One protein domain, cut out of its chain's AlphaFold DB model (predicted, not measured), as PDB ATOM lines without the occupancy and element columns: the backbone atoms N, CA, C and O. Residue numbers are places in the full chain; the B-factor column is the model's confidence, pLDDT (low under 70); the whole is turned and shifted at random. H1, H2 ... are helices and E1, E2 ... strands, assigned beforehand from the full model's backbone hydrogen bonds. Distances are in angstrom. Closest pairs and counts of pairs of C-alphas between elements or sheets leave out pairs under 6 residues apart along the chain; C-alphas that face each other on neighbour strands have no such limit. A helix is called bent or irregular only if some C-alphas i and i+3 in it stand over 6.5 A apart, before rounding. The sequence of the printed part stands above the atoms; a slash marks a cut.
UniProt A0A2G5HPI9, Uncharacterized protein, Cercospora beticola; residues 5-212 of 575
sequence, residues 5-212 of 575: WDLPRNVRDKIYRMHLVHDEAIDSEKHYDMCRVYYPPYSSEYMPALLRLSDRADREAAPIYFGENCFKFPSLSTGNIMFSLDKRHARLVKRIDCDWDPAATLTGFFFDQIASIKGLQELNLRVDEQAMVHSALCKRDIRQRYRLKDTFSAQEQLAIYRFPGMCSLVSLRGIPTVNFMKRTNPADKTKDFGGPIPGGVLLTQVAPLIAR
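What this domain is: This is residues 5 to 212 of the 575 residues of an uncharacterized protein of Cercospora beticola (UniProt A0A2G5HPI9). A four-stranded parallel sheet lies in the middle of an elongated body, with H10 packed on its strand E4 and with H9 and then H6 following side by side beyond H10. H1 and H3 stand together at one end of the length, and H7 and H8 with the link between them make the other end. The 208 printed residues hold ten named helices and four named strands, in the order H1 H2 H3 E1 H4 H5 E2 H6 E3 H7 H8 H9 E4 H10; the sheet's order is E1 E2 E3 E4 and the class is mixed. The whole is compact, with a radius of gyration of the C-alphas of 19.5 A and spans of 70 by 35 by 31 A.

How they stand to each other: H1, residues 9 to 20, touches residues 60 to 65 alone of H3, residues 55 to 68, at a steep tilt of 60 degrees; the C-alphas of Leu 20 and Tyr 65 are closest, 5.2 A. The sheet of E1 (70 to 73), E2 (95 to 100), E3 (122 to 127) and E4 (177 to 181) is twisted, up to 4.2 A off its best plane. H2, residues 28 to 35, only grazes it with residues 28 to 31. H5, residues 87 to 90, touches H3 (Phe 66 and His 89, C-alphas 6.8 A). N 97 and O 71 are 2.8 A apart, N 98 and O 124 2.9 A, and N 125 and O 179 2.8 A, within hydrogen-bond range. H4, residues 79 to 82, and H6, residues 107 to 115, only just touch, with 3 pairs of C-alphas within 8 A, the closest Met 82 and Gln 113 at 7.3 A. In strand-helix-strand units, parallel neighbour strands with helices between, E1, H4 H5, E2 and E2, H6, E3 have right-handed crossovers; E3, H7 H8 H9, E4 is the third, with H7 (129 to 138), H8 (154 to 161) and H9 (166 to 171). H7 and H8 touch at a steep tilt of 61 degrees, opposite ways (Ala 136 and Ile 160, C-alphas 5.4 A). H6 and H9 touch at a shallow tilt of 15 degrees, the same way (Gly 108 and Ser 168, C-alphas 5.1 A). H10, residues 201 to 211, touches H9 at a shallow tilt of 22 degrees (Val 170 and Val 206, C-alphas 6.0 A), and is on the sheet over E4 at a height of 7.8 A. Every O i to N i+4 pair is within range in H1, H2, H6, H7, H8 and H9, against 8 of 10 in H3 and 4 of 7 in H10; H4 and H5 are too short for one.

Where its parts are: H1 begins at C-alpha 9 (-58.726, 30.400, 39.439) and measures 15.7 A. H3 measures 19.6 A, E2 16.0 A, E3 15.7 A and H7 13.8 A. H10, 14.5 A, ends at C-alpha 211 (-42.925, 50.410, 16.061). H3 and H10 are only just irregular: C-alphas 60 and 63 are 6.7 A apart, and 204 and 207 6.6 A.

The domain as a whole: The two farthest C-alphas, of Asp 6 and Arg 143, are 72.3 A apart, and the printed part has no cut. The links H2 to H3, H7 to H8 and E4 to H10 are long. Residues 37 to 45 and 140 to 146 of the model have pLDDT under 70; the mean of the printed part is 90.2.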
ATOM      1  N   TRP A   5     -65.268  24.134  38.039       96.81
ATOM      2  CA  TRP A   5     -65.497  25.528  38.418       96.81
ATOM      3  C   TRP A   5     -65.315  25.814  39.913       96.81
ATOM      4  O   TRP A   5     -65.125  26.984  40.260       96.81
ATOM      5  N   ASP A   6     -65.296  24.780  40.761       97.19
ATOM      6  CA  ASP A   6     -65.046  24.892  42.203       97.19
ATOM      7  C   ASP A   6     -63.548  25.034  42.527       97.19
ATOM      8  O   ASP A   6     -63.174  25.464  43.619       97.19
ATOM      9  N   LEU A   7     -62.661  24.722  41.572       97.12
ATOM     10  CA  LEU A   7     -61.218  24.909  41.731       97.12
ATOM     11  C   LEU A   7     -60.863  26.403  41.796       97.12
ATOM     12  O   LEU A   7     -61.423  27.187  41.035       97.12
ATOM     13  N   PRO A   8     -59.880  26.839  42.604       97.88
ATOM     14  CA  PRO A   8     -59.374  28.211  42.561       97.88
ATOM     15  C   PRO A   8     -58.884  28.627  41.163       97.88
ATOM     16  O   PRO A   8     -58.318  27.822  40.418       97.88
ATOM     17  N   ARG A   9     -59.059  29.905  40.793       97.25
ATOM     18  CA  ARG A   9     -58.726  30.400  39.439       97.25
ATOM     19  C   ARG A   9     -57.266  30.156  39.049       97.25
ATOM     20  O   ARG A   9     -57.008  29.756  37.927       97.25
ATOM     21  N   ASN A  10     -56.322  30.346  39.965       97.88
ATOM     22  CA  ASN A  10     -54.902  30.071  39.722       97.88
ATOM     23  C   ASN A  10     -54.628  28.592  39.392       97.88
ATOM     24  O   ASN A  10     -53.748  28.301  38.583       97.88
ATOM     25  N   VAL A  11     -55.385  27.662  39.985       97.88
ATOM     26  CA  VAL A  11     -55.305  26.231  39.660       97.88
ATOM     27  C   VAL A  11     -55.872  25.982  38.263       97.88
ATOM     28  O   VAL A  11     -55.213  25.323  37.461       97.88
ATOM     29  N   ARG A  12     -57.032  26.568  37.928       98.19
ATOM     30  CA  ARG A  12     -57.605  26.480  36.572       98.19
ATOM     31  C   ARG A  12     -56.674  27.069  35.512       98.19
ATOM     32  O   ARG A  12     -56.438  26.418  34.507       98.19
ATOM     33  N   ASP A  13     -56.070  28.229  35.766       98.25
ATOM     34  CA  ASP A  13     -55.099  28.857  34.862       98.25
ATOM     35  C   ASP A  13     -53.860  27.973  34.651       98.25
ATOM     36  O   ASP A  13     -53.331  27.907  33.542       98.25
ATOM     37  N   LYS A  14     -53.399  27.258  35.688       98.19
ATOM     38  CA  LYS A  14     -52.318  26.269  35.552       98.19
ATOM     39  C   LYS A  14     -52.747  25.099  34.665       98.19
ATOM     40  O   LYS A  14     -51.976  24.692  33.804       98.19
ATOM     41  N   ILE A  15     -53.974  24.603  34.834       97.81
ATOM     42  CA  ILE A  15     -54.552  23.555  33.979       97.81
ATOM     43  C   ILE A  15     -54.658  24.042  32.531       97.81
ATOM     44  O   ILE A  15     -54.180  23.362  31.630       97.81
ATOM     45  N   TYR A  16     -55.188  25.246  32.298       98.31
ATOM     46  CA  TYR A  16     -55.247  25.844  30.967       98.31
ATOM     47  C   TYR A  16     -53.861  25.941  30.331       98.31
ATOM     48  O   TYR A  16     -53.701  25.498  29.200       98.31
ATOM     49  N   ARG A  17     -52.843  26.442  31.045       98.19
ATOM     50  CA  ARG A  17     -51.474  26.532  30.509       98.19
ATOM     51  C   ARG A  17     -50.891  25.179  30.126       98.19
ATOM     52  O   ARG A  17     -50.336  25.071  29.043       98.19
ATOM     53  N   MET A  18     -51.070  24.152  30.962       97.62
ATOM     54  CA  MET A  18     -50.592  22.796  30.657       97.62
ATOM     55  C   MET A  18     -51.198  22.214  29.370       97.62
ATOM     56  O   MET A  18     -50.584  21.350  28.756       97.62
ATOM     57  N   HIS A  19     -52.392  22.662  28.969       97.00
ATOM     58  CA  HIS A  19     -53.093  22.140  27.792       97.00
ATOM     59  C   HIS A  19     -53.069  23.059  26.571       97.00
ATOM     60  O   HIS A  19     -53.322  22.585  25.467       97.00
ATOM     61  N   LEU A  20     -52.850  24.358  26.764       97.00
ATOM     62  CA  LEU A  20     -53.026  25.370  25.724       97.00
ATOM     63  C   LEU A  20     -51.749  26.139  25.403       97.00
ATOM     64  O   LEU A  20     -51.736  26.826  24.389       97.00
ATOM     65  N   VAL A  21     -50.715  26.090  26.245       97.88
ATOM     66  CA  VAL A  21     -49.434  26.753  25.971       97.88
ATOM     67  C   VAL A  21     -48.441  25.720  25.475       97.88
ATOM     68  O   VAL A  21     -48.268  24.664  26.079       97.88
ATOM     69  N   HIS A  22     -47.800  26.038  24.359       97.25
ATOM     70  CA  HIS A  22     -46.826  25.187  23.702       97.25
ATOM     71  C   HIS A  22     -45.482  25.905  23.615       97.25
ATOM     72  O   HIS A  22     -45.426  27.105  23.344       97.25
ATOM     73  N   ASP A  23     -44.405  25.145  23.802       97.12
ATOM     74  CA  ASP A  23     -43.039  25.662  23.671       97.12
ATOM     75  C   ASP A  23     -42.713  26.027  22.213       97.12
ATOM     76  O   ASP A  23     -42.015  27.000  21.933       97.12
ATOM     77  N   GLU A  24     -43.266  25.267  21.267       96.69
ATOM     78  CA  GLU A  24     -43.146  25.525  19.833       96.69
ATOM     79  C   GLU A  24     -44.266  26.434  19.325       96.69
ATOM     80  O   GLU A  24     -45.416  26.338  19.764       96.69
ATOM     81  N   ALA A  25     -43.951  27.236  18.305       96.12
ATOM     82  CA  ALA A  25     -44.948  28.042  17.618       96.12
ATOM     83  C   ALA A  25     -46.082  27.171  17.043       96.12
ATOM     84  O   ALA A  25     -45.856  26.089  16.504       96.12
ATOM     85  N   ILE A  26     -47.310  27.664  17.161       95.56
ATOM     86  CA  ILE A  26     -48.514  27.011  16.661       95.56
ATOM     87  C   ILE A  26     -48.666  27.368  15.189       95.56
ATOM     88  O   ILE A  26     -48.992  28.511  14.859       95.56
ATOM     89  N   ASP A  27     -48.427  26.404  14.307       92.88
ATOM     90  CA  ASP A  27     -48.765  26.536  12.895       92.88
ATOM     91  C   ASP A  27     -50.240  26.193  12.620       92.88
ATOM     92  O   ASP A  27     -51.022  25.899  13.529       92.88
ATOM     93  N   SER A  28     -50.653  26.298  11.355       88.56
ATOM     94  CA  SER A  28     -52.042  26.024  10.969       88.56
ATOM     95  C   SER A  28     -52.447  24.574  11.237       88.56
ATOM     96  O   SER A  28     -53.557  24.348  11.702       88.56
ATOM     97  N   GLU A  29     -51.557  23.610  10.996       89.56
ATOM     98  CA  GLU A  29     -51.825  22.181  11.201       89.56
ATOM     99  C   GLU A  29     -52.026  21.873  12.687       89.56
ATOM    100  O   GLU A  29     -53.089  21.394  13.083       89.56
ATOM    101  N   LYS A  30     -51.090  22.309  13.536       92.69
ATOM    102  CA  LYS A  30     -51.196  22.175  14.993       92.69
ATOM    103  C   LYS A  30     -52.447  22.867  15.534       92.69
ATOM    104  O   LYS A  30     -53.106  22.349  16.438       92.69
ATOM    105  N   HIS A  31     -52.813  24.030  14.986       92.25
ATOM    106  CA  HIS A  31     -54.062  24.698  15.347       92.25
ATOM    107  C   HIS A  31     -55.298  23.858  14.995       92.25
ATOM    108  O   HIS A  31     -56.200  23.732  15.829       92.25
ATOM    109  N   TYR A  32     -55.340  23.261  13.801       88.69
ATOM    110  CA  TYR A  32     -56.446  22.400  13.379       88.69
ATOM    111  C   TYR A  32     -56.567  21.142  14.234       88.69
ATOM    112  O   TYR A  32     -57.677  20.818  14.673       88.69
ATOM    113  N   ASP A  33     -55.445  20.505  14.564       91.00
ATOM    114  CA  ASP A  33     -55.408  19.337  15.447       91.00
ATOM    115  C   ASP A  33     -56.025  19.647  16.814       91.00
ATOM    116  O   ASP A  33     -56.844  18.886  17.342       91.00
ATOM    117  N   MET A  34     -55.717  20.823  17.370       90.88
ATOM    118  CA  MET A  34     -56.299  21.281  18.635       90.88
ATOM    119  C   MET A  34     -57.797  21.580  18.538       90.88
ATOM    120  O   MET A  34     -58.540  21.369  19.505       90.88
ATOM    121  N   CYS A  35     -58.263  22.058  17.384       88.81
ATOM    122  CA  CYS A  35     -59.684  22.293  17.137       88.81
ATOM    123  C   CYS A  35     -60.459  20.980  16.901       88.81
ATOM    124  O   CYS A  35     -61.682  20.947  17.092       88.81
ATOM    125  N   ARG A  36     -59.763  19.883  16.555       83.25
ATOM    126  CA  ARG A  36     -60.333  18.576  16.167       83.25
ATOM    127  C   ARG A  36     -61.336  18.681  15.013       83.25
ATOM    128  O   ARG A  36     -62.346  17.981  14.989       83.25
ATOM    129  N   VAL A  37     -61.080  19.595  14.083       67.88
ATOM    130  CA  VAL A  37     -61.946  19.874  12.933       67.88
ATOM    131  C   VAL A  37     -61.409  19.073  11.741       67.88
ATOM    132  O   VAL A  37     -60.426  19.464  11.129       67.88
ATOM    133  N   TYR A  38     -62.023  17.918  11.450       64.69
ATOM    134  CA  TYR A  38     -61.585  17.003  10.374       64.69
ATOM    135  C   TYR A  38     -61.950  17.479   8.956       64.69
ATOM    136  O   TYR A  38     -61.402  16.983   7.977       64.69
ATOM    137  N   TYR A  39     -62.858  18.446   8.837       64.75
ATOM    138  CA  TYR A  39     -63.238  19.106   7.586       64.75
ATOM    139  C   TYR A  39     -63.454  20.575   7.884       64.75
ATOM    140  O   TYR A  39     -63.954  20.836   8.966       64.75
ATOM    141  N   PRO A  40     -63.139  21.519   6.986       54.59
ATOM    142  CA  PRO A  40     -63.397  22.925   7.237       54.59
ATOM    143  C   PRO A  40     -64.862  23.287   6.918       54.59
ATOM    144  O   PRO A  40     -65.160  23.575   5.757       54.59
ATOM    145  N   PRO A  41     -65.820  23.312   7.872       51.53
ATOM    146  CA  PRO A  41     -67.042  24.055   7.647       51.53
ATOM    147  C   PRO A  41     -66.713  25.546   7.750       51.53
ATOM    148  O   PRO A  41     -65.850  25.976   8.516       51.53
ATOM    149  N   TYR A  42     -67.456  26.362   7.017       61.16
ATOM    150  CA  TYR A  42     -67.479  27.821   7.139       61.16
ATOM    151  C   TYR A  42     -68.099  28.301   8.477       61.16
ATOM    152  O   TYR A  42     -68.698  29.373   8.529       61.16
ATOM    153  N   SER A  43     -68.028  27.500   9.549       59.50
ATOM    154  CA  SER A  43     -68.645  27.789  10.845       59.50
ATOM    155  C   SER A  43     -67.637  28.355  11.847       59.50
ATOM    156  O   SER A  43     -66.427  28.155  11.754       59.50
ATOM    157  N   SER A  44     -68.163  29.076  12.833       59.28
ATOM    158  CA  SER A  44     -67.470  29.752  13.937       59.28
ATOM    159  C   SER A  44     -66.781  28.808  14.945       59.28
ATOM    160  O   SER A  44     -66.670  29.143  16.121       59.28
ATOM    161  N   GLU A  45     -66.355  27.613  14.526       66.62
ATOM    162  CA  GLU A  45     -65.945  26.509  15.409       66.62
ATOM    163  C   GLU A  45     -64.432  26.226  15.439       66.62
ATOM    164  O   GLU A  45     -64.004  25.239  16.047       66.62
ATOM    165  N   TYR A  46     -63.601  27.096  14.852       82.06
ATOM    166  CA  TYR A  46     -62.133  26.980  14.867       82.06
ATOM    167  C   TYR A  46     -61.537  27.438  16.200       82.06
ATOM    168  O   TYR A  46     -60.785  28.408  16.301       82.06
ATOM    169  N   MET A  47     -61.923  26.735  17.256       89.00
ATOM    170  CA  MET A  47     -61.428  26.950  18.600       89.00
ATOM    171  C   MET A  47     -60.987  25.624  19.211       89.00
ATOM    172  O   MET A  47     -61.675  24.613  19.025       89.00
ATOM    173  N   PRO A  48     -59.891  25.610  19.996       93.06
ATOM    174  CA  PRO A  48     -59.508  24.421  20.738       93.06
ATOM    175  C   PRO A  48     -60.675  23.920  21.589       93.06
ATOM    176  O   PRO A  48     -61.409  24.716  22.182       93.06
ATOM    177  N   ALA A  49     -60.835  22.598  21.677       92.19
ATOM    178  CA  ALA A  49     -62.008  21.981  22.303       92.19
ATOM    179  C   ALA A  49     -62.307  22.509  23.719       92.19
ATOM    180  O   ALA A  49     -63.472  22.655  24.083       92.19
ATOM    181  N   LEU A  50     -61.265  22.854  24.482       93.81
ATOM    182  CA  LEU A  50     -61.375  23.383  25.842       93.81
ATOM    183  C   LEU A  50     -62.085  24.745  25.907       93.81
ATOM    184  O   LEU A  50     -62.839  24.994  26.843       93.81
ATOM    185  N   LEU A  51     -61.890  25.609  24.907       94.38
ATOM    186  CA  LEU A  51     -62.546  26.918  24.846       94.38
ATOM    187  C   LEU A  51     -64.028  26.783  24.461       94.38
ATOM    188  O   LEU A  51     -64.822  27.653  24.796       94.38
ATOM    189  N   ARG A  52     -64.413  25.677  23.809       91.75
ATOM    190  CA  ARG A  52     -65.802  25.398  23.406       91.75
ATOM    191  C   ARG A  52     -66.662  24.814  24.528       91.75
ATOM    192  O   ARG A  52     -67.870  24.707  24.358       91.75
ATOM    193  N   LEU A  53     -66.066  24.419  25.658       92.94
ATOM    194  CA  LEU A  53     -66.808  23.785  26.755       92.94
ATOM    195  C   LEU A  53     -67.839  24.724  27.393       92.94
ATOM    196  O   LEU A  53     -68.911  24.277  27.787       92.94
ATOM    197  N   SER A  54     -67.509  26.012  27.534       95.38
ATOM    198  CA  SER A  54     -68.431  27.045  28.019       95.38
ATOM    199  C   SER A  54     -67.903  28.453  27.727       95.38
ATOM    200  O   SER A  54     -66.693  28.665  27.650       95.38
ATOM    201  N   ASP A  55     -68.784  29.458  27.709       94.62
ATOM    202  CA  ASP A  55     -68.395  30.878  27.610       94.62
ATOM    203  C   ASP A  55     -67.460  31.331  28.739       94.62
ATOM    204  O   ASP A  55     -66.753  32.340  28.640       94.62
ATOM    205  N   ARG A  56     -67.506  30.641  29.886       96.94
ATOM    206  CA  ARG A  56     -66.595  30.899  31.002       96.94
ATOM    207  C   ARG A  56     -65.212  30.321  30.712       96.94
ATOM    208  O   ARG A  56     -64.233  31.024  30.952       96.94
ATOM    209  N   ALA A  57     -65.143  29.107  30.165       96.62
ATOM    210  CA  ALA A  57     -63.894  28.496  29.716       96.62
ATOM    211  C   ALA A  57     -63.233  29.363  28.644       96.62
ATOM    212  O   ALA A  57     -62.077  29.731  28.805       96.62
ATOM    213  N   ASP A  58     -63.980  29.792  27.623       95.62
ATOM    214  CA  ASP A  58     -63.494  30.733  26.611       95.62
ATOM    215  C   ASP A  58     -62.922  32.017  27.244       95.62
ATOM    216  O   ASP A  58     -61.791  32.420  26.968       95.62
ATOM    217  N   ARG A  59     -63.669  32.659  28.154       96.69
ATOM    218  CA  ARG A  59     -63.223  33.892  28.827       96.69
ATOM    219  C   ARG A  59     -61.946  33.739  29.640       96.69
ATOM    220  O   ARG A  59     -61.150  34.678  29.652       96.69
ATOM    221  N   GLU A  60     -61.767  32.615  30.322       97.69
ATOM    222  CA  GLU A  60     -60.587  32.372  31.154       97.69
ATOM    223  C   GLU A  60     -59.398  31.847  30.328       97.69
ATOM    224  O   GLU A  60     -58.273  32.303  30.529       97.69
ATOM    225  N   ALA A  61     -59.640  30.957  29.364       97.38
ATOM    226  CA  ALA A  61     -58.608  30.215  28.646       97.38
ATOM    227  C   ALA A  61     -58.131  30.890  27.348       97.38
ATOM    228  O   ALA A  61     -56.959  30.762  26.992       97.38
ATOM    229  N   ALA A  62     -58.983  31.645  26.641       96.81
ATOM    230  CA  ALA A  62     -58.591  32.296  25.388       96.81
ATOM    231  C   ALA A  62     -57.418  33.286  25.541       96.81
ATOM    232  O   ALA A  62     -56.533  33.274  24.685       96.81
ATOM    233  N   PRO A  63     -57.332  34.115  26.606       98.06
ATOM    234  CA  PRO A  63     -56.171  34.982  26.813       98.06
ATOM    235  C   PRO A  63     -54.862  34.215  27.017       98.06
ATOM    236  O   PRO A  63     -53.808  34.740  26.672       98.06
ATOM    237  N   ILE A  64     -54.931  32.994  27.556       98.12
ATOM    238  CA  ILE A  64     -53.772  32.114  27.731       98.12
ATOM    239  C   ILE A  64     -53.374  31.547  26.364       98.12
ATOM    240  O   ILE A  64     -52.256  31.768  25.914       98.12
ATOM    241  N   TYR A  65     -54.310  30.916  25.648       97.38
ATOM    242  CA  TYR A  65     -54.028  30.313  24.343       97.38
ATOM    243  C   TYR A  65     -53.546  31.338  23.303       97.38
ATOM    244  O   TYR A  65     -52.483  31.179  22.714       97.38
ATOM    245  N   PHE A  66     -54.283  32.429  23.088       96.50
ATOM    246  CA  PHE A  66     -53.911  33.414  22.067       96.50
ATOM    247  C   PHE A  66     -52.809  34.376  22.531       96.50
ATOM    248  O   PHE A  66     -52.041  34.873  21.710       96.50
ATOM    249  N   GLY A  67     -52.722  34.649  23.835       97.50
ATOM    250  CA  GLY A  67     -51.796  35.640  24.376       97.50
ATOM    251  C   GLY A  67     -50.435  35.094  24.795       97.50
ATOM    252  O   GLY A  67     -49.478  35.865  24.804       97.50
ATOM    253  N   GLU A  68     -50.325  33.814  25.156       98.06
ATOM    254  CA  GLU A  68     -49.057  33.211  25.595       98.06
ATOM    255  C   GLU A  68     -48.380  32.376  24.497       98.06
ATOM    256  O   GLU A  68     -47.190  32.113  24.615       98.06
ATOM    257  N   ASN A  69     -49.042  32.038  23.385       97.94
ATOM    258  CA  ASN A  69     -48.399  31.324  22.270       97.94
ATOM    259  C   ASN A  69     -47.863  32.257  21.173       97.94
ATOM    260  O   ASN A  69     -48.197  33.442  21.107       97.94
ATOM    261  N   CYS A  70     -47.010  31.705  20.306       97.25
ATOM    262  CA  CYS A  70     -46.606  32.315  19.042       97.25
ATOM    263  C   CYS A  70     -47.317  31.601  17.890       97.25
ATOM    264  O   CYS A  70     -47.287  30.373  17.838       97.25
ATOM    265  N   PHE A  71     -47.949  32.343  16.981       96.12
ATOM    266  CA  PHE A  71     -48.631  31.768  15.819       96.12
ATOM    267  C   PHE A  71     -47.745  31.865  14.584       96.12
ATOM    268  O   PHE A  71     -47.358  32.966  14.194       96.12
ATOM    269  N   LYS A  72     -47.433  30.718  13.974       95.31
ATOM    270  CA  LYS A  72     -46.566  30.620  12.801       95.31
ATOM    271  C   LYS A  72     -47.383  30.420  11.528       95.31
ATOM    272  O   LYS A  72     -48.157  29.475  11.414       95.31
ATOM    273  N   PHE A  73     -47.149  31.261  10.532       93.69
ATOM    274  CA  PHE A  73     -47.744  31.141   9.210       93.69
ATOM    275  C   PHE A  73     -46.657  30.811   8.180       93.69
ATOM    276  O   PHE A  73     -45.698  31.572   8.042       93.69
ATOM    277  N   PRO A  74     -46.783  29.703   7.426       90.31
ATOM    278  CA  PRO A  74     -45.786  29.312   6.423       90.31
ATOM    279  C   PRO A  74     -45.741  30.265   5.217       90.31
ATOM    280  O   PRO A  74     -44.869  30.143   4.366       90.31
ATOM    281  N   SER A  75     -46.694  31.192   5.127       92.00
ATOM    282  CA  SER A  75     -46.721  32.304   4.181       92.00
ATOM    283  C   SER A  75     -47.441  33.492   4.825       92.00
ATOM    284  O   SER A  75     -48.064  33.341   5.877       92.00
ATOM    285  N   LEU A  76     -47.456  34.654   4.170       89.69
ATOM    286  CA  LEU A  76     -48.288  35.790   4.581       89.69
ATOM    287  C   LEU A  76     -49.790  35.482   4.557       89.69
ATOM    288  O   LEU A  76     -50.563  36.270   5.096       89.69
ATOM    289  N   SER A  77     -50.220  34.362   3.965       86.06
ATOM    290  CA  SER A  77     -51.616  33.938   4.002       86.06
ATOM    291  C   SER A  77     -52.033  33.569   5.426       86.06
ATOM    292  O   SER A  77     -52.014  32.412   5.842       86.06
ATOM    293  N   THR A  78     -52.434  34.586   6.184       77.06
ATOM    294  CA  THR A  78     -53.011  34.439   7.524       77.06
ATOM    295  C   THR A  78     -54.487  34.053   7.470       77.06
ATOM    296  O   THR A  78     -55.075  33.739   8.507       77.06
ATOM    297  N   GLY A  79     -55.077  34.032   6.268       71.06
ATOM    298  CA  GLY A  79     -56.510  33.889   6.042       71.06
ATOM    299  C   GLY A  79     -57.123  32.693   6.763       71.06
ATOM    300  O   GLY A  79     -58.130  32.854   7.438       71.06
ATOM    301  N   ASN A  80     -56.493  31.524   6.713       70.44
ATOM    302  CA  ASN A  80     -57.062  30.308   7.303       70.44
ATOM    303  C   ASN A  80     -57.341  30.420   8.811       70.44
ATOM    304  O   ASN A  80     -58.365  29.937   9.289       70.44
ATOM    305  N   ILE A  81     -56.470  31.106   9.556       73.25
ATOM    306  CA  ILE A  81     -56.680  31.343  10.988       73.25
ATOM    307  C   ILE A  81     -57.473  32.642  11.182       73.25
ATOM    308  O   ILE A  81     -58.454  32.661  11.915       73.25
ATOM    309  N   MET A  82     -57.120  33.730  10.493       78.56
ATOM    310  CA  MET A  82     -57.709  35.053  10.743       78.56
ATOM    311  C   MET A  82     -59.162  35.195  10.282       78.56
ATOM    312  O   MET A  82     -59.915  35.922  10.925       78.56
ATOM    313  N   PHE A  83     -59.585  34.510   9.214       76.69
ATOM    314  CA  PHE A  83     -61.004  34.460   8.833       76.69
ATOM    315  C   PHE A  83     -61.844  33.672   9.838       76.69
ATOM    316  O   PHE A  83     -63.041  33.923   9.965       76.69
ATOM    317  N   SER A  84     -61.209  32.744  10.547       75.44
ATOM    318  CA  SER A  84     -61.862  31.800  11.444       75.44
ATOM    319  C   SER A  84     -61.902  32.286  12.897       75.44
ATOM    320  O   SER A  84     -62.730  31.825  13.680       75.44
ATOM    321  N   LEU A  85     -61.035  33.235  13.267       84.50
ATOM    322  CA  LEU A  85     -60.990  33.810  14.610       84.50
ATOM    323  C   LEU A  85     -62.084  34.859  14.826       84.50
ATOM    324  O   LEU A  85     -62.241  35.803  14.049       84.50
ATOM    325  N   ASP A  86     -62.766  34.775  15.971       87.75
ATOM    326  CA  ASP A  86     -63.594  35.878  16.451       87.75
ATOM    327  C   ASP A  86     -62.715  37.136  16.610       87.75
ATOM    328  O   ASP A  86     -61.585  37.093  17.111       87.75
ATOM    329  N   LYS A  87     -63.262  38.302  16.249       89.75
ATOM    330  CA  LYS A  87     -62.660  39.622  16.500       89.75
ATOM    331  C   LYS A  87     -62.200  39.799  17.948       89.75
ATOM    332  O   LYS A  87     -61.296  40.598  18.202       89.75
ATOM    333  N   ARG A  88     -62.840  39.130  18.909       92.56
ATOM    334  CA  ARG A  88     -62.422  39.113  20.312       92.56
ATOM    335  C   ARG A  88     -61.102  38.368  20.503       92.56
ATOM    336  O   ARG A  88     -60.227  38.907  21.175       92.56
ATOM    337  N   HIS A  89     -60.945  37.187  19.909       94.00
ATOM    338  CA  HIS A  89     -59.725  36.375  20.004       94.00
ATOM    339  C   HIS A  89     -58.571  36.970  19.213       94.00
ATOM    340  O   HIS A  89     -57.455  37.005  19.719       94.00
ATOM    341  N   ALA A  90     -58.845  37.561  18.048       93.00
ATOM    342  CA  ALA A  90     -57.837  38.282  17.273       93.00
ATOM    343  C   ALA A  90     -57.153  39.394  18.097       93.00
ATOM    344  O   ALA A  90     -55.969  39.654  17.941       93.00
ATOM    345  N   ARG A  91     -57.853  40.033  19.046       94.75
ATOM    346  CA  ARG A  91     -57.246  41.039  19.948       94.75
ATOM    347  C   ARG A  91     -56.363  40.448  21.045       94.75
ATOM    348  O   ARG A  91     -55.679  41.209  21.720       94.75
ATOM    349  N   LEU A  92     -56.442  39.143  21.281       96.44
ATOM    350  CA  LEU A  92     -55.648  38.445  22.290       96.44
ATOM    351  C   LEU A  92     -54.329  37.929  21.712       96.44
ATOM    352  O   LEU A  92     -53.417  37.680  22.491       96.44
ATOM    353  N   VAL A  93     -54.219  37.804  20.384       96.69
ATOM    354  CA  VAL A  93     -52.987  37.387  19.703       96.69
ATOM    355  C   VAL A  93     -51.895  38.425  19.928       96.69
ATOM    356  O   VAL A  93     -52.040  39.583  19.531       96.69
ATOM    357  N   LYS A  94     -50.800  38.000  20.568       97.81
ATOM    358  CA  LYS A  94     -49.662  38.874  20.892       97.81
ATOM    359  C   LYS A  94     -48.433  38.656  20.020       97.81
ATOM    360  O   LYS A  94     -47.657  39.596  19.882       97.81
ATOM    361  N   ARG A  95     -48.230  37.458  19.465       98.12
ATOM    362  CA  ARG A  95     -46.996  37.096  18.751       98.12
ATOM    363  C   ARG A  95     -47.299  36.342  17.464       98.12
ATOM    364  O   ARG A  95     -48.034  35.352  17.495       98.12
ATOM    365  N   ILE A  96     -46.732  36.811  16.356       97.25
ATOM    366  CA  ILE A  96     -46.885  36.212  15.026       97.25
ATOM    367  C   ILE A  96     -45.508  36.022  14.390       97.25
ATOM    368  O   ILE A  96     -44.704  36.947  14.393       97.25
ATOM    369  N   ASP A  97     -45.265  34.847  13.815       97.25
ATOM    370  CA  ASP A  97     -44.163  34.548  12.893       97.25
ATOM    371  C   ASP A  97     -44.774  34.255  11.519       97.25
ATOM    372  O   ASP A  97     -45.654  33.404  11.410       97.25
ATOM    373  N   CYS A  98     -44.381  34.967  10.467       96.12
ATOM    374  CA  CYS A  98     -44.858  34.659   9.122       96.12
ATOM    375  C   CYS A  98     -43.784  34.841   8.052       96.12
ATOM    376  O   CYS A  98     -42.894  35.684   8.162       96.12
ATOM    377  N   ASP A  99     -43.883  34.021   7.006       95.62
ATOM    378  CA  ASP A  99     -42.986  34.062   5.856       95.62
ATOM    379  C   ASP A  99     -43.546  34.962   4.746       95.62
ATOM    380  O   ASP A  99     -44.645  34.752   4.228       95.62
ATOM    381  N   TRP A 100     -42.785  35.990   4.385       95.00
ATOM    382  CA  TRP A 100     -43.086  36.883   3.283       95.00
ATOM    383  C   TRP A 100     -42.297  36.486   2.042       95.00
ATOM    384  O   TRP A 100     -41.126  36.829   1.876       95.00
ATOM    385  N   ASP A 101     -43.002  35.831   1.121       93.25
ATOM    386  CA  ASP A 101     -42.530  35.629  -0.241       93.25
ATOM    387  C   ASP A 101     -42.727  36.904  -1.085       93.25
ATOM    388  O   ASP A 101     -43.873  37.306  -1.322       93.25
ATOM    389  N   PRO A 102     -41.654  37.541  -1.593       88.31
ATOM    390  CA  PRO A 102     -41.770  38.696  -2.481       88.31
ATOM    391  C   PRO A 102     -42.540  38.392  -3.781       88.31
ATOM    392  O   PRO A 102     -43.055  39.308  -4.423       88.31
ATOM    393  N   ALA A 103     -42.629  37.124  -4.191       89.44
ATOM    394  CA  ALA A 103     -43.395  36.719  -5.368       89.44
ATOM    395  C   ALA A 103     -44.906  36.582  -5.102       89.44
ATOM    396  O   ALA A 103     -45.684  36.510  -6.058       89.44
ATOM    397  N   ALA A 104     -45.339  36.562  -3.836       89.31
ATOM    398  CA  ALA A 104     -46.742  36.384  -3.496       89.31
ATOM    399  C   ALA A 104     -47.603  37.546  -4.013       89.31
ATOM    400  O   ALA A 104     -47.261  38.726  -3.914       89.31
ATOM    401  N   THR A 105     -48.773  37.201  -4.544       88.00
ATOM    402  CA  THR A 105     -49.825  38.176  -4.842       88.00
ATOM    403  C   THR A 105     -50.624  38.473  -3.568       88.00
ATOM    404  O   THR A 105     -50.537  37.744  -2.583       88.00
ATOM    405  N   LEU A 106     -51.390  39.570  -3.556       90.00
ATOM    406  CA  LEU A 106     -52.269  39.950  -2.433       90.00
ATOM    407  C   LEU A 106     -51.560  40.239  -1.092       90.00
ATOM    408  O   LEU A 106     -52.219  40.331  -0.061       90.00
ATOM    409  N   THR A 107     -50.244  40.467  -1.084       91.12
ATOM    410  CA  THR A 107     -49.481  40.809   0.135       91.12
ATOM    411  C   THR A 107     -50.080  41.990   0.902       91.12
ATOM    412  O   THR A 107     -50.148  41.953   2.127       91.12
ATOM    413  N   GLY A 108     -50.591  43.002   0.190       90.38
ATOM    414  CA  GLY A 108     -51.293  44.133   0.803       90.38
ATOM    415  C   GLY A 108     -52.508  43.710   1.634       90.38
ATOM    416  O   GLY A 108     -52.616  44.083   2.797       90.38
ATOM    417  N   PHE A 109     -53.358  42.844   1.077       90.88
ATOM    418  CA  PHE A 109     -54.539  42.320   1.765       90.88
ATOM    419  C   PHE A 109     -54.169  41.568   3.052       90.88
ATOM    420  O   PHE A 109     -54.812  41.742   4.085       90.88
ATOM    421  N   PHE A 110     -53.105  40.764   3.018       92.81
ATOM    422  CA  PHE A 110     -52.656  40.020   4.193       92.81
ATOM    423  C   PHE A 110     -52.081  40.917   5.291       92.81
ATOM    424  O   PHE A 110     -52.370  40.706   6.470       92.81
ATOM    425  N   PHE A 111     -51.317  41.950   4.933       94.94
ATOM    426  CA  PHE A 111     -50.873  42.937   5.914       94.94
ATOM    427  C   PHE A 111     -52.051  43.713   6.511       94.94
ATOM    428  O   PHE A 111     -52.056  43.954   7.715       94.94
ATOM    429  N   ASP A 112     -53.095  44.014   5.736       91.38
ATOM    430  CA  ASP A 112     -54.315  44.636   6.266       91.38
ATOM    431  C   ASP A 112     -55.038  43.709   7.271       91.38
ATOM    432  O   ASP A 112     -55.581  44.177   8.278       91.38
ATOM    433  N   GLN A 113     -55.000  42.384   7.063       91.75
ATOM    434  CA  GLN A 113     -55.490  41.409   8.047       91.75
ATOM    435  C   GLN A 113     -54.654  41.430   9.330       91.75
ATOM    436  O   GLN A 113     -55.225  41.494  10.422       91.75
ATOM    437  N   ILE A 114     -53.322  41.461   9.225       94.75
ATOM    438  CA  ILE A 114     -52.425  41.594  10.387       94.75
ATOM    439  C   ILE A 114     -52.691  42.918  11.123       94.75
ATOM    440  O   ILE A 114     -52.768  42.937  12.351       94.75
ATOM    441  N   ALA A 115     -52.939  44.014  10.398       93.25
ATOM    442  CA  ALA A 115     -53.280  45.318  10.971       93.25
ATOM    443  C   ALA A 115     -54.561  45.286  11.830       93.25
ATOM    444  O   ALA A 115     -54.745  46.119  12.724       93.25
ATOM    445  N   SER A 116     -55.464  44.329  11.584       91.69
ATOM    446  CA  SER A 116     -56.693  44.160  12.368       91.69
ATOM    447  C   SER A 116     -56.443  43.606  13.785       91.69
ATOM    448  O   SER A 116     -57.288  43.768  14.677       91.69
ATOM    449  N   ILE A 117     -55.261  43.028  14.029       94.38
ATOM    450  CA  ILE A 117     -54.836  42.372  15.270       94.38
ATOM    451  C   ILE A 117     -54.286  43.419  16.241       94.38
ATOM    452  O   ILE A 117     -53.087  43.594  16.436       94.38
ATOM    453  N   LYS A 118     -55.193  44.145  16.894       93.62
ATOM    454  CA  LYS A 118     -54.838  45.272  17.781       93.62
ATOM    455  C   LYS A 118     -54.022  44.892  19.026       93.62
ATOM    456  O   LYS A 118     -53.563  45.791  19.725       93.62
ATOM    457  N   GLY A 119     -53.931  43.602  19.348       95.12
ATOM    458  CA  GLY A 119     -53.183  43.082  20.495       95.12
ATOM    459  C   GLY A 119     -51.743  42.682  20.184       95.12
ATOM    460  O   GLY A 119     -51.036  42.281  21.106       95.12
ATOM    461  N   LEU A 120     -51.323  42.778  18.920       97.69
ATOM    462  CA  LEU A 120     -50.030  42.294  18.459       97.69
ATOM    463  C   LEU A 120     -48.884  43.079  19.115       97.69
ATOM    464  O   LEU A 120     -48.808  44.302  19.004       97.69
ATOM    465  N   GLN A 121     -48.006  42.365  19.819       98.00
ATOM    466  CA  GLN A 121     -46.837  42.912  20.513       98.00
ATOM    467  C   GLN A 121     -45.538  42.618  19.759       98.00
ATOM    468  O   GLN A 121     -44.636  43.453  19.734       98.00
ATOM    469  N   GLU A 122     -45.470  41.446  19.133       98.31
ATOM    470  CA  GLU A 122     -44.297  40.955  18.424       98.31
ATOM    471  C   GLU A 122     -44.691  40.439  17.039       98.31
ATOM    472  O   GLU A 122     -45.560  39.570  16.909       98.31
ATOM    473  N   LEU A 123     -44.049  40.978  16.004       98.06
ATOM    474  CA  LEU A 123     -44.203  40.541  14.623       98.06
ATOM    475  C   LEU A 123     -42.845  40.115  14.063       98.06
ATOM    476  O   LEU A 123     -41.960  40.940  13.846       98.06
ATOM    477  N   ASN A 124     -42.713  38.824  13.795       98.12
ATOM    478  CA  ASN A 124     -41.542  38.210  13.198       98.12
ATOM    479  C   ASN A 124     -41.831  37.951  11.708       98.12
ATOM    480  O   ASN A 124     -42.699  37.150  11.366       98.12
ATOM    481  N   LEU A 125     -41.141  38.663  10.814       97.81
ATOM    482  CA  LEU A 125     -41.301  38.574   9.359       97.81
ATOM    483  C   LEU A 125     -40.069  37.928   8.735       97.81
ATOM    484  O   LEU A 125     -39.000  38.535   8.692       97.81
ATOM    485  N   ARG A 126     -40.210  36.717   8.205       97.56
ATOM    486  CA  ARG A 126     -39.149  36.077   7.419       97.56
ATOM    487  C   ARG A 126     -39.211  36.607   5.999       97.56
ATOM    488  O   ARG A 126     -40.229  36.449   5.340       97.56
ATOM    489  N   VAL A 127     -38.156  37.256   5.530       96.94
ATOM    490  CA  VAL A 127     -38.167  37.973   4.248       96.94
ATOM    491  C   VAL A 127     -36.840  37.794   3.534       96.94
ATOM    492  O   VAL A 127     -35.796  37.677   4.167       96.94
ATOM    493  N   ASP A 128     -36.874  37.777   2.209       96.81
ATOM    494  CA  ASP A 128     -35.684  37.945   1.381       96.81
ATOM    495  C   ASP A 128     -35.683  39.378   0.835       96.81
ATOM    496  O   ASP A 128     -36.276  39.664  -0.209       96.81
ATOM    497  N   GLU A 129     -35.092  40.306   1.598       96.06
ATOM    498  CA  GLU A 129     -35.078  41.727   1.233       96.06
ATOM    499  C   GLU A 129     -34.281  41.950  -0.055       96.06
ATOM    500  O   GLU A 129     -34.657  42.790  -0.868       96.06
ATOM    501  N   GLN A 130     -33.235  41.155  -0.300       94.69
ATOM    502  CA  GLN A 130     -32.457  41.242  -1.531       94.69
ATOM    503  C   GLN A 130     -33.295  40.841  -2.748       94.69
ATOM    504  O   GLN A 130     -33.316  41.579  -3.733       94.69
ATOM    505  N   ALA A 131     -34.030  39.728  -2.679       93.94
ATOM    506  CA  ALA A 131     -34.947  39.331  -3.745       93.94
ATOM    507  C   ALA A 131     -36.084  40.350  -3.934       93.94
ATOM    508  O   ALA A 131     -36.470  40.640  -5.068       93.94
ATOM    509  N   MET A 132     -36.596  40.932  -2.843       94.94
ATOM    510  CA  MET A 132     -37.603  41.996  -2.881       94.94
ATOM    511  C   MET A 132     -37.079  43.247  -3.595       94.94
ATOM    512  O   MET A 132     -37.710  43.713  -4.543       94.94
ATOM    513  N   VAL A 133     -35.923  43.773  -3.177       93.31
ATOM    514  CA  VAL A 133     -35.277  44.947  -3.781       93.31
ATOM    515  C   VAL A 133     -34.960  44.669  -5.246       93.31
ATOM    516  O   VAL A 133     -35.354  45.444  -6.113       93.31
ATOM    517  N   HIS A 134     -34.342  43.527  -5.546       90.75
ATOM    518  CA  HIS A 134     -34.047  43.121  -6.915       90.75
ATOM    519  C   HIS A 134     -35.321  43.055  -7.767       90.75
ATOM    520  O   HIS A 134     -35.364  43.610  -8.857       90.75
ATOM    521  N   SER A 135     -36.406  42.459  -7.266       90.38
ATOM    522  CA  SER A 135     -37.689  42.406  -7.977       90.38
ATOM    523  C   SER A 135     -38.320  43.792  -8.162       90.38
ATOM    524  O   SER A 135     -38.867  44.084  -9.229       90.38
ATOM    525  N   ALA A 136     -38.222  44.681  -7.167       88.88
ATOM    526  CA  ALA A 136     -38.719  46.054  -7.264       88.88
ATOM    527  C   ALA A 136     -37.978  46.857  -8.345       88.88
ATOM    528  O   ALA A 136     -38.598  47.623  -9.088       88.88
ATOM    529  N   LEU A 137     -36.664  46.652  -8.450       87.31
ATOM    530  CA  LEU A 137     -35.786  47.371  -9.366       87.31
ATOM    531  C   LEU A 137     -35.781  46.761 -10.780       87.31
ATOM    532  O   LEU A 137     -36.014  47.475 -11.755       87.31
ATOM    533  N   CYS A 138     -35.667  45.437 -10.922       83.06
ATOM    534  CA  CYS A 138     -35.676  44.749 -12.222       83.06
ATOM    535  C   CYS A 138     -37.011  44.847 -12.968       83.06
ATOM    536  O   CYS A 138     -37.037  44.811 -14.198       83.06
ATOM    537  N   LYS A 139     -38.143  45.019 -12.267       76.12
ATOM    538  CA  LYS A 139     -39.428  45.312 -12.934       76.12
ATOM    539  C   LYS A 139     -39.383  46.620 -13.736       76.12
ATOM    540  O   LYS A 139     -40.170  46.780 -14.673       76.12
ATOM    541  N   ARG A 140     -38.482  47.550 -13.398       67.88
ATOM    542  CA  ARG A 140     -38.272  48.791 -14.160       67.88
ATOM    543  C   ARG A 140     -37.397  48.530 -15.380       67.88
ATOM    544  O   ARG A 140     -37.820  48.858 -16.493       67.88
ATOM    545  N   ASP A 141     -36.264  47.863 -15.175       69.62
ATOM    546  CA  ASP A 141     -35.320  47.509 -16.230       69.62
ATOM    547  C   ASP A 141     -34.785  46.077 -16.072       69.62
ATOM    548  O   ASP A 141     -34.068  45.761 -15.127       69.62
ATOM    549  N   ILE A 142     -35.115  45.216 -17.039       65.50
ATOM    550  CA  ILE A 142     -34.667  43.815 -17.081       65.50
ATOM    551  C   ILE A 142     -33.163  43.727 -17.402       65.50
ATOM    552  O   ILE A 142     -32.529  42.711 -17.126       65.50
ATOM    553  N   ARG A 143     -32.580  44.773 -18.003       64.50
ATOM    554  CA  ARG A 143     -31.198  44.769 -18.502       64.50
ATOM    555  C   ARG A 143     -30.189  45.326 -17.525       64.50
ATOM    556  O   ARG A 143     -29.017  44.964 -17.619       64.50
ATOM    557  N   GLN A 144     -30.622  46.151 -16.576       66.12
ATOM    558  CA  GLN A 144     -29.763  46.497 -15.460       66.12
ATOM    559  C   GLN A 144     -29.511  45.231 -14.648       66.12
ATOM    560  O   GLN A 144     -30.363  44.751 -13.901       66.12
ATOM    561  N   ARG A 145     -28.299  44.687 -14.802       66.88
ATOM    562  CA  ARG A 145     -27.714  43.778 -13.822       66.88
ATOM    563  C   ARG A 145     -27.536  44.587 -12.548       66.88
ATOM    564  O   ARG A 145     -26.497  45.210 -12.337       66.88
ATOM    565  N   TYR A 146     -28.589  44.641 -11.742       65.75
ATOM    566  CA  TYR A 146     -28.561  45.342 -10.475       65.75
ATOM    567  C   TYR A 146     -27.554  44.644  -9.569       65.75
ATOM    568  O   TYR A 146     -27.819  43.588  -8.995       65.75
ATOM    569  N   ARG A 147     -26.370  45.246  -9.457       73.50
ATOM    570  CA  ARG A 147     -25.486  45.000  -8.325       73.50
ATOM    571  C   ARG A 147     -26.080  45.772  -7.155       73.50
ATOM    572  O   ARG A 147     -26.421  46.945  -7.306       73.50
ATOM    573  N   LEU A 148     -26.264  45.090  -6.029       75.81
ATOM    574  CA  LEU A 148     -26.732  45.726  -4.807       75.81
ATOM    575  C   LEU A 148     -25.733  46.839  -4.463       75.81
ATOM    576  O   LEU A 148     -24.545  46.566  -4.304       75.81
ATOM    577  N   LYS A 149     -26.202  48.087  -4.459       79.62
ATOM    578  CA  LYS A 149     -25.404  49.253  -4.074       79.62
ATOM    579  C   LYS A 149     -25.604  49.508  -2.587       79.62
ATOM    580  O   LYS A 149     -26.677  49.216  -2.060       79.62
ATOM    581  N   ASP A 150     -24.616  50.125  -1.952       81.00
ATOM    582  CA  ASP A 150     -24.723  50.542  -0.550       81.00
ATOM    583  C   ASP A 150     -25.761  51.661  -0.362       81.00
ATOM    584  O   ASP A 150     -26.365  51.794   0.700       81.00
ATOM    585  N   THR A 151     -26.003  52.461  -1.408       83.06
ATOM    586  CA  THR A 151     -26.975  53.557  -1.398       83.06
ATOM    587  C   THR A 151     -27.931  53.471  -2.585       83.06
ATOM    588  O   THR A 151     -27.533  53.253  -3.732       83.06
ATOM    589  N   PHE A 152     -29.222  53.656  -2.300       84.50
ATOM    590  CA  PHE A 152     -30.280  53.740  -3.305       84.50
ATOM    591  C   PHE A 152     -30.623  55.203  -3.582       84.50
ATOM    592  O   PHE A 152     -30.815  55.982  -2.643       84.50
ATOM    593  N   SER A 153     -30.772  55.564  -4.855       82.19
ATOM    594  CA  SER A 153     -31.321  56.864  -5.259       82.19
ATOM    595  C   SER A 153     -32.760  57.041  -4.761       82.19
ATOM    596  O   SER A 153     -33.468  56.064  -4.504       82.19
ATOM    597  N   ALA A 154     -33.246  58.284  -4.685       77.94
ATOM    598  CA  ALA A 154     -34.627  58.569  -4.281       77.94
ATOM    599  C   ALA A 154     -35.666  57.815  -5.142       77.94
ATOM    600  O   ALA A 154     -36.707  57.382  -4.646       77.94
ATOM    601  N   GLN A 155     -35.372  57.597  -6.428       78.00
ATOM    602  CA  GLN A 155     -36.262  56.872  -7.338       78.00
ATOM    603  C   GLN A 155     -36.254  55.360  -7.124       78.00
ATOM    604  O   GLN A 155     -37.309  54.724  -7.216       78.00
ATOM    605  N   GLU A 156     -35.084  54.787  -6.840       85.06
ATOM    606  CA  GLU A 156     -34.941  53.379  -6.464       85.06
ATOM    607  C   GLU A 156     -35.627  53.124  -5.117       85.06
ATOM    608  O   GLU A 156     -36.422  52.193  -5.010       85.06
ATOM    609  N   GLN A 157     -35.440  54.007  -4.129       86.50
ATOM    610  CA  GLN A 157     -36.157  53.945  -2.850       86.50
ATOM    611  C   GLN A 157     -37.672  54.004  -3.056       86.50
ATOM    612  O   GLN A 157     -38.404  53.172  -2.526       86.50
ATOM    613  N   LEU A 158     -38.163  54.929  -3.885       84.31
ATOM    614  CA  LEU A 158     -39.583  55.004  -4.220       84.31
ATOM    615  C   LEU A 158     -40.084  53.726  -4.912       84.31
ATOM    616  O   LEU A 158     -41.214  53.303  -4.675       84.31
ATOM    617  N   ALA A 159     -39.272  53.099  -5.768       85.94
ATOM    618  CA  ALA A 159     -39.612  51.823  -6.392       85.94
ATOM    619  C   ALA A 159     -39.748  50.706  -5.348       85.94
ATOM    620  O   ALA A 159     -40.718  49.951  -5.395       85.94
ATOM    621  N   ILE A 160     -38.827  50.655  -4.381       90.81
ATOM    622  CA  ILE A 160     -38.871  49.723  -3.250       90.81
ATOM    623  C   ILE A 160     -40.127  49.980  -2.404       90.81
ATOM    624  O   ILE A 160     -40.866  49.048  -2.114       90.81
ATOM    625  N   TYR A 161     -40.456  51.235  -2.093       89.25
ATOM    626  CA  TYR A 161     -41.684  51.581  -1.364       89.25
ATOM    627  C   TYR A 161     -42.975  51.237  -2.111       89.25
ATOM    628  O   TYR A 161     -44.004  50.984  -1.485       89.25
ATOM    629  N   ARG A 162     -42.934  51.214  -3.447       86.44
ATOM    630  CA  ARG A 162     -44.049  50.790  -4.306       86.44
ATOM    631  C   ARG A 162     -44.120  49.275  -4.493       86.44
ATOM    632  O   ARG A 162     -45.019  48.803  -5.191       86.44
ATOM    633  N   PHE A 163     -43.197  48.511  -3.909       90.50
ATOM    634  CA  PHE A 163     -43.230  47.059  -3.987       90.50
ATOM    635  C   PHE A 163     -44.536  46.511  -3.374       90.50
ATOM    636  O   PHE A 163     -44.983  47.020  -2.339       90.50
ATOM    637  N   PRO A 164     -45.183  45.495  -3.982       88.38
ATOM    638  CA  PRO A 164     -46.447  44.962  -3.482       88.38
ATOM    639  C   PRO A 164     -46.389  44.586  -1.997       88.38
ATOM    640  O   PRO A 164     -45.588  43.752  -1.581       88.38
ATOM    641  N   GLY A 165     -47.275  45.186  -1.200       89.88
ATOM    642  CA  GLY A 165     -47.374  44.943   0.241       89.88
ATOM    643  C   GLY A 165     -46.614  45.944   1.111       89.88
ATOM    644  O   GLY A 165     -47.006  46.116   2.258       89.88
ATOM    645  N   MET A 166     -45.630  46.685   0.586       94.06
ATOM    646  CA  MET A 166     -44.857  47.657   1.380       94.06
ATOM    647  C   MET A 166     -45.725  48.768   1.974       94.06
ATOM    648  O   MET A 166     -45.572  49.107   3.145       94.06
ATOM    649  N   CYS A 167     -46.681  49.307   1.210       89.88
ATOM    650  CA  CYS A 167     -47.609  50.313   1.735       89.88
ATOM    651  C   CYS A 167     -48.444  49.773   2.908       89.88
ATOM    652  O   CYS A 167     -48.558  50.446   3.933       89.88
ATOM    653  N   SER A 168     -48.993  48.558   2.788       92.75
ATOM    654  CA  SER A 168     -49.766  47.925   3.865       92.75
ATOM    655  C   SER A 168     -48.877  47.532   5.047       92.75
ATOM    656  O   SER A 168     -49.278  47.708   6.194       92.75
ATOM    657  N   LEU A 169     -47.638  47.105   4.801       95.62
ATOM    658  CA  LEU A 169     -46.651  46.828   5.841       95.62
ATOM    659  C   LEU A 169     -46.332  48.090   6.660       95.62
ATOM    660  O   LEU A 169     -46.384  48.057   7.883       95.62
ATOM    661  N   VAL A 170     -46.090  49.228   6.004       93.81
ATOM    662  CA  VAL A 170     -45.879  50.535   6.665       93.81
ATOM    663  C   VAL A 170     -47.152  51.049   7.359       93.81
ATOM    664  O   VAL A 170     -47.089  51.900   8.252       93.81
ATOM    665  N   SER A 171     -48.324  50.550   6.962       91.88
ATOM    666  CA  SER A 171     -49.590  50.863   7.628       91.88
ATOM    667  C   SER A 171     -49.762  50.136   8.964       91.88
ATOM    668  O   SER A 171     -50.522  50.618   9.812       91.88
ATOM    669  N   LEU A 172     -49.028  49.035   9.189       94.88
ATOM    670  CA  LEU A 172     -48.926  48.425  10.510       94.88
ATOM    671  C   LEU A 172     -48.332  49.473  11.450       94.88
ATOM    672  O   LEU A 172     -47.297  50.059  11.156       94.88
ATOM    673  N   ARG A 173     -49.003  49.765  12.563       95.06
ATOM    674  CA  ARG A 173     -48.537  50.740  13.555       95.06
ATOM    675  C   ARG A 173     -48.831  50.237  14.952       95.06
ATOM    676  O   ARG A 173     -49.882  49.648  15.193       95.06
ATOM    677  N   GLY A 174     -47.956  50.575  15.888       95.81
ATOM    678  CA  GLY A 174     -48.117  50.273  17.303       95.81
ATOM    679  C   GLY A 174     -47.742  48.847  17.686       95.81
ATOM    680  O   GLY A 174     -48.223  48.395  18.719       95.81
ATOM    681  N   ILE A 175     -46.910  48.166  16.890       97.56
ATOM    682  CA  ILE A 175     -46.338  46.856  17.235       97.56
ATOM    683  C   ILE A 175     -44.939  47.109  17.819       97.56
ATOM    684  O   ILE A 175     -44.040  47.451  17.055       97.56
ATOM    685  N   PRO A 176     -44.731  46.993  19.143       97.56
ATOM    686  CA  PRO A 176     -43.476  47.377  19.795       97.56
ATOM    687  C   PRO A 176     -42.235  46.653  19.268       97.56
ATOM    688  O   PRO A 176     -41.170  47.262  19.184       97.56
ATOM    689  N   THR A 177     -42.369  45.373  18.922       98.00
ATOM    690  CA  THR A 177     -41.252  44.536  18.483       98.00
ATOM    691  C   THR A 177     -41.528  44.005  17.084       98.00
ATOM    692  O   THR A 177     -42.469  43.242  16.873       98.00
ATOM    693  N   VAL A 178     -40.704  44.410  16.119       98.00
ATOM    694  CA  VAL A 178     -40.768  43.929  14.736       98.00
ATOM    695  C   VAL A 178     -39.400  43.401  14.356       98.00
ATOM    696  O   VAL A 178     -38.435  44.164  14.331       98.00
ATOM    697  N   ASN A 179     -39.324  42.111  14.049       98.12
ATOM    698  CA  ASN A 179     -38.080  41.455  13.676       98.12
ATOM    699  C   ASN A 179     -38.177  40.978  12.231       98.12
ATOM    700  O   ASN A 179     -39.070  40.207  11.884       98.12
ATOM    701  N   PHE A 180     -37.235  41.403  11.396       97.94
ATOM    702  CA  PHE A 180     -37.048  40.823  10.072       97.94
ATOM    703  C   PHE A 180     -36.018  39.698  10.171       97.94
ATOM    704  O   PHE A 180     -34.930  39.892  10.709       97.94
ATOM    705  N   MET A 181     -36.366  38.512   9.686       97.81
ATOM    706  CA  MET A 181     -35.576  37.289   9.836       97.81
ATOM    707  C   MET A 181     -35.286  36.652   8.476       97.81
ATOM    708  O   MET A 181     -35.920  36.974   7.470       97.81
ATOM    709  N   LYS A 182     -34.337  35.713   8.451       97.69
ATOM    710  CA  LYS A 182     -34.070  34.881   7.274       97.69
ATOM    711  C   LYS A 182     -35.230  33.916   7.012       97.69
ATOM    712  O   LYS A 182     -35.898  33.453   7.944       97.69
ATOM    713  N   ARG A 183     -35.469  33.625   5.733       96.06
ATOM    714  CA  ARG A 183     -36.449  32.627   5.291       96.06
ATOM    715  C   ARG A 183     -35.874  31.234   5.471       96.06
ATOM    716  O   ARG A 183     -34.679  31.028   5.301       96.06
ATOM    717  N   THR A 184     -36.735  30.279   5.788       94.62
ATOM    718  CA  THR A 184     -36.364  28.860   5.877       94.62
ATOM    719  C   THR A 184     -36.660  28.192   4.548       94.62
ATOM    720  O   THR A 184     -37.766  28.354   4.028       94.62
ATOM    721  N   ASN A 185     -35.714  27.442   3.984       91.50
ATOM    722  CA  ASN A 185     -35.954  26.729   2.732       91.50
ATOM    723  C   ASN A 185     -37.070  25.681   2.920       91.50
ATOM    724  O   ASN A 185     -36.947  24.821   3.794       91.50
ATOM    725  N   PRO A 186     -38.156  25.704   2.120       88.38
ATOM    726  CA  PRO A 186     -39.223  24.713   2.240       88.38
ATOM    727  C   PRO A 186     -38.741  23.281   1.968       88.38
ATOM    728  O   PRO A 186     -39.297  22.345   2.537       88.38
ATOM    729  N   ALA A 187     -37.701  23.105   1.144       92.50
ATOM    730  CA  ALA A 187     -37.103  21.797   0.872       92.50
ATOM    731  C   ALA A 187     -36.144  21.333   1.984       92.50
ATOM    732  O   ALA A 187     -35.966  20.135   2.178       92.50
ATOM    733  N   ASP A 188     -35.536  22.272   2.715       92.81
ATOM    734  CA  ASP A 188     -34.577  21.992   3.783       92.81
ATOM    735  C   ASP A 188     -34.788  22.967   4.944       92.81
ATOM    736  O   ASP A 188     -34.237  24.070   4.973       92.81
ATOM    737  N   LYS A 189     -35.581  22.536   5.932       87.88
ATOM    738  CA  LYS A 189     -35.934  23.346   7.109       87.88
ATOM    739  C   LYS A 189     -34.718  23.787   7.937       87.88
ATOM    740  O   LYS A 189     -34.876  24.659   8.783       87.88
ATOM    741  N   THR A 190     -33.542  23.191   7.726       90.81
ATOM    742  CA  THR A 190     -32.308  23.544   8.445       90.81
ATOM    743  C   THR A 190     -31.529  24.674   7.777       90.81
ATOM    744  O   THR A 190     -30.681  25.298   8.417       90.81
ATOM    745  N   LYS A 191     -31.816  24.964   6.501       94.62
ATOM    746  CA  LYS A 191     -31.075  25.947   5.717       94.62
ATOM    747  C   LYS A 191     -31.852  27.250   5.589       94.62
ATOM    748  O   LYS A 191     -32.807  27.367   4.817       94.62
ATOM    749  N   ASP A 192     -31.373  28.252   6.312       95.38
ATOM    750  CA  ASP A 192     -31.836  29.626   6.176       95.38
ATOM    751  C   ASP A 192     -31.267  30.276   4.907       95.38
ATOM    752  O   ASP A 192     -30.104  30.073   4.540       95.38
ATOM    753  N   PHE A 193     -32.075  31.101   4.245       95.50
ATOM    754  CA  PHE A 193     -31.683  31.897   3.087       95.50
ATOM    755  C   PHE A 193     -32.356  33.278   3.104       95.50
ATOM    756  O   PHE A 193     -33.324  33.520   3.831       95.50
ATOM    757  N   GLY A 194     -31.815  34.212   2.321       95.06
ATOM    758  CA  GLY A 194     -32.275  35.601   2.314       95.06
ATOM    759  C   GLY A 194     -32.050  36.294   3.663       95.06
ATOM    760  O   GLY A 194     -31.027  36.089   4.323       95.06
ATOM    761  N   GLY A 195     -33.022  37.103   4.078       96.19
ATOM    762  CA  GLY A 195     -32.993  37.926   5.285       96.19
ATOM    763  C   GLY A 195     -33.118  39.421   4.993       96.19
ATOM    764  O   GLY A 195     -33.148  39.833   3.827       96.19
ATOM    765  N   PRO A 196     -33.183  40.245   6.053       96.75
ATOM    766  CA  PRO A 196     -33.008  41.680   5.913       96.75
ATOM    767  C   PRO A 196     -31.570  42.010   5.504       96.75
ATOM    768  O   PRO A 196     -30.614  41.369   5.949       96.75
ATOM    769  N   ILE A 197     -31.414  43.054   4.700       94.88
ATOM    770  CA  ILE A 197     -30.116  43.643   4.392       94.88
ATOM    771  C   ILE A 197     -29.723  44.524   5.590       94.88
ATOM    772  O   ILE A 197     -30.518  45.374   6.000       94.88
ATOM    773  N   PRO A 198     -28.526  44.371   6.184       93.38
ATOM    774  CA  PRO A 198     -28.046  45.294   7.212       93.38
ATOM    775  C   PRO A 198     -28.034  46.737   6.690       93.38
ATOM    776  O   PRO A 198     -27.441  47.014   5.654       93.38
ATOM    777  N   GLY A 199     -28.724  47.652   7.377       90.12
ATOM    778  CA  GLY A 199     -28.911  49.029   6.890       90.12
ATOM    779  C   GLY A 199     -29.948  49.182   5.763       90.12
ATOM    780  O   GLY A 199     -30.164  50.290   5.281       90.12
ATOM    781  N   GLY A 200     -30.621  48.096   5.371       92.00
ATOM    782  CA  GLY A 200     -31.661  48.067   4.346       92.00
ATOM    783  C   GLY A 200     -32.923  48.846   4.717       92.00
ATOM    784  O   GLY A 200     -33.102  49.306   5.851       92.00
ATOM    785  N   VAL A 201     -33.824  48.981   3.744       94.06
ATOM    786  CA  VAL A 201     -35.072  49.755   3.850       94.06
ATOM    787  C   VAL A 201     -35.983  49.179   4.935       94.06
ATOM    788  O   VAL A 201     -36.608  49.937   5.683       94.06
ATOM    789  N   LEU A 202     -36.039  47.850   5.071       95.88
ATOM    790  CA  LEU A 202     -36.895  47.212   6.071       95.88
ATOM    791  C   LEU A 202     -36.472  47.572   7.500       95.88
ATOM    792  O   LEU A 202     -37.307  47.987   8.304       95.88
ATOM    793  N   LEU A 203     -35.177  47.484   7.805       95.75
ATOM    794  CA  LEU A 203     -34.658  47.778   9.143       95.75
ATOM    795  C   LEU A 203     -34.623  49.277   9.450       95.75
ATOM    796  O   LEU A 203     -34.987  49.684  10.550       95.75
ATOM    797  N   THR A 204     -34.183  50.103   8.500       94.75
ATOM    798  CA  THR A 204     -33.913  51.527   8.763       94.75
ATOM    799  C   THR A 204     -35.144  52.412   8.618       94.75
ATOM    800  O   THR A 204     -35.280  53.392   9.348       94.75
ATOM    801  N   GLN A 205     -36.055  52.077   7.702       94.44
ATOM    802  CA  GLN A 205     -37.196  52.931   7.371       94.44
ATOM    803  C   GLN A 205     -38.522  52.304   7.808       94.44
ATOM    804  O   GLN A 205     -39.352  52.993   8.396       94.44
ATOM    805  N   VAL A 206     -38.737  51.007   7.566       96.00
ATOM    806  CA  VAL A 206     -40.036  50.360   7.825       96.00
ATOM    807  C   VAL A 206     -40.226  49.980   9.294       96.00
ATOM    808  O   VAL A 206     -41.229  50.378   9.885       96.00
ATOM    809  N   ALA A 207     -39.281  49.268   9.916       97.25
ATOM    810  CA  ALA A 207     -39.386  48.845  11.321       97.25
ATOM    811  C   ALA A 207     -39.707  50.010  12.281       97.25
ATOM    812  O   ALA A 207     -40.666  49.892  13.049       97.25
ATOM    813  N   PRO A 208     -39.014  51.168  12.214       97.31
ATOM    814  CA  PRO A 208     -39.328  52.305  13.076       97.31
ATOM    815  C   PRO A 208     -40.733  52.863  12.846       97.31
ATOM    816  O   PRO A 208     -41.357  53.346  13.788       97.31
ATOM    817  N   LEU A 209     -41.251  52.816  11.614       95.56
ATOM    818  CA  LEU A 209     -42.610  53.266  11.311       95.56
ATOM    819  C   LEU A 209     -43.665  52.336  11.913       95.56
ATOM    820  O   LEU A 209     -44.665  52.835  12.429       95.56
ATOM    821  N   ILE A 210     -43.413  51.025  11.909       96.94
ATOM    822  CA  ILE A 210     -44.316  50.037  12.506       96.94
ATOM    823  C   ILE A 210     -44.297  50.111  14.036       96.94
ATOM    824  O   ILE A 210     -45.352  50.073  14.679       96.94
ATOM    825  N   ALA A 211     -43.111  50.294  14.619       97.19
ATOM    826  CA  ALA A 211     -42.925  50.410  16.061       97.19
ATOM    827  C   ALA A 211     -43.509  51.696  16.658       97.19
ATOM    828  O   ALA A 211     -43.783  51.758  17.860       97.19
ATOM    829  N   ARG A 212     -43.744  52.736  15.839       95.75
ATOM    830  CA  ARG A 212     -44.369  53.974  16.316       95.75
ATOM    831  C   ARG A 212     -45.720  53.661  16.955       95.75
ATOM    832  O   ARG A 212     -46.551  53.006  16.323       95.75
TER     833      ARG A 212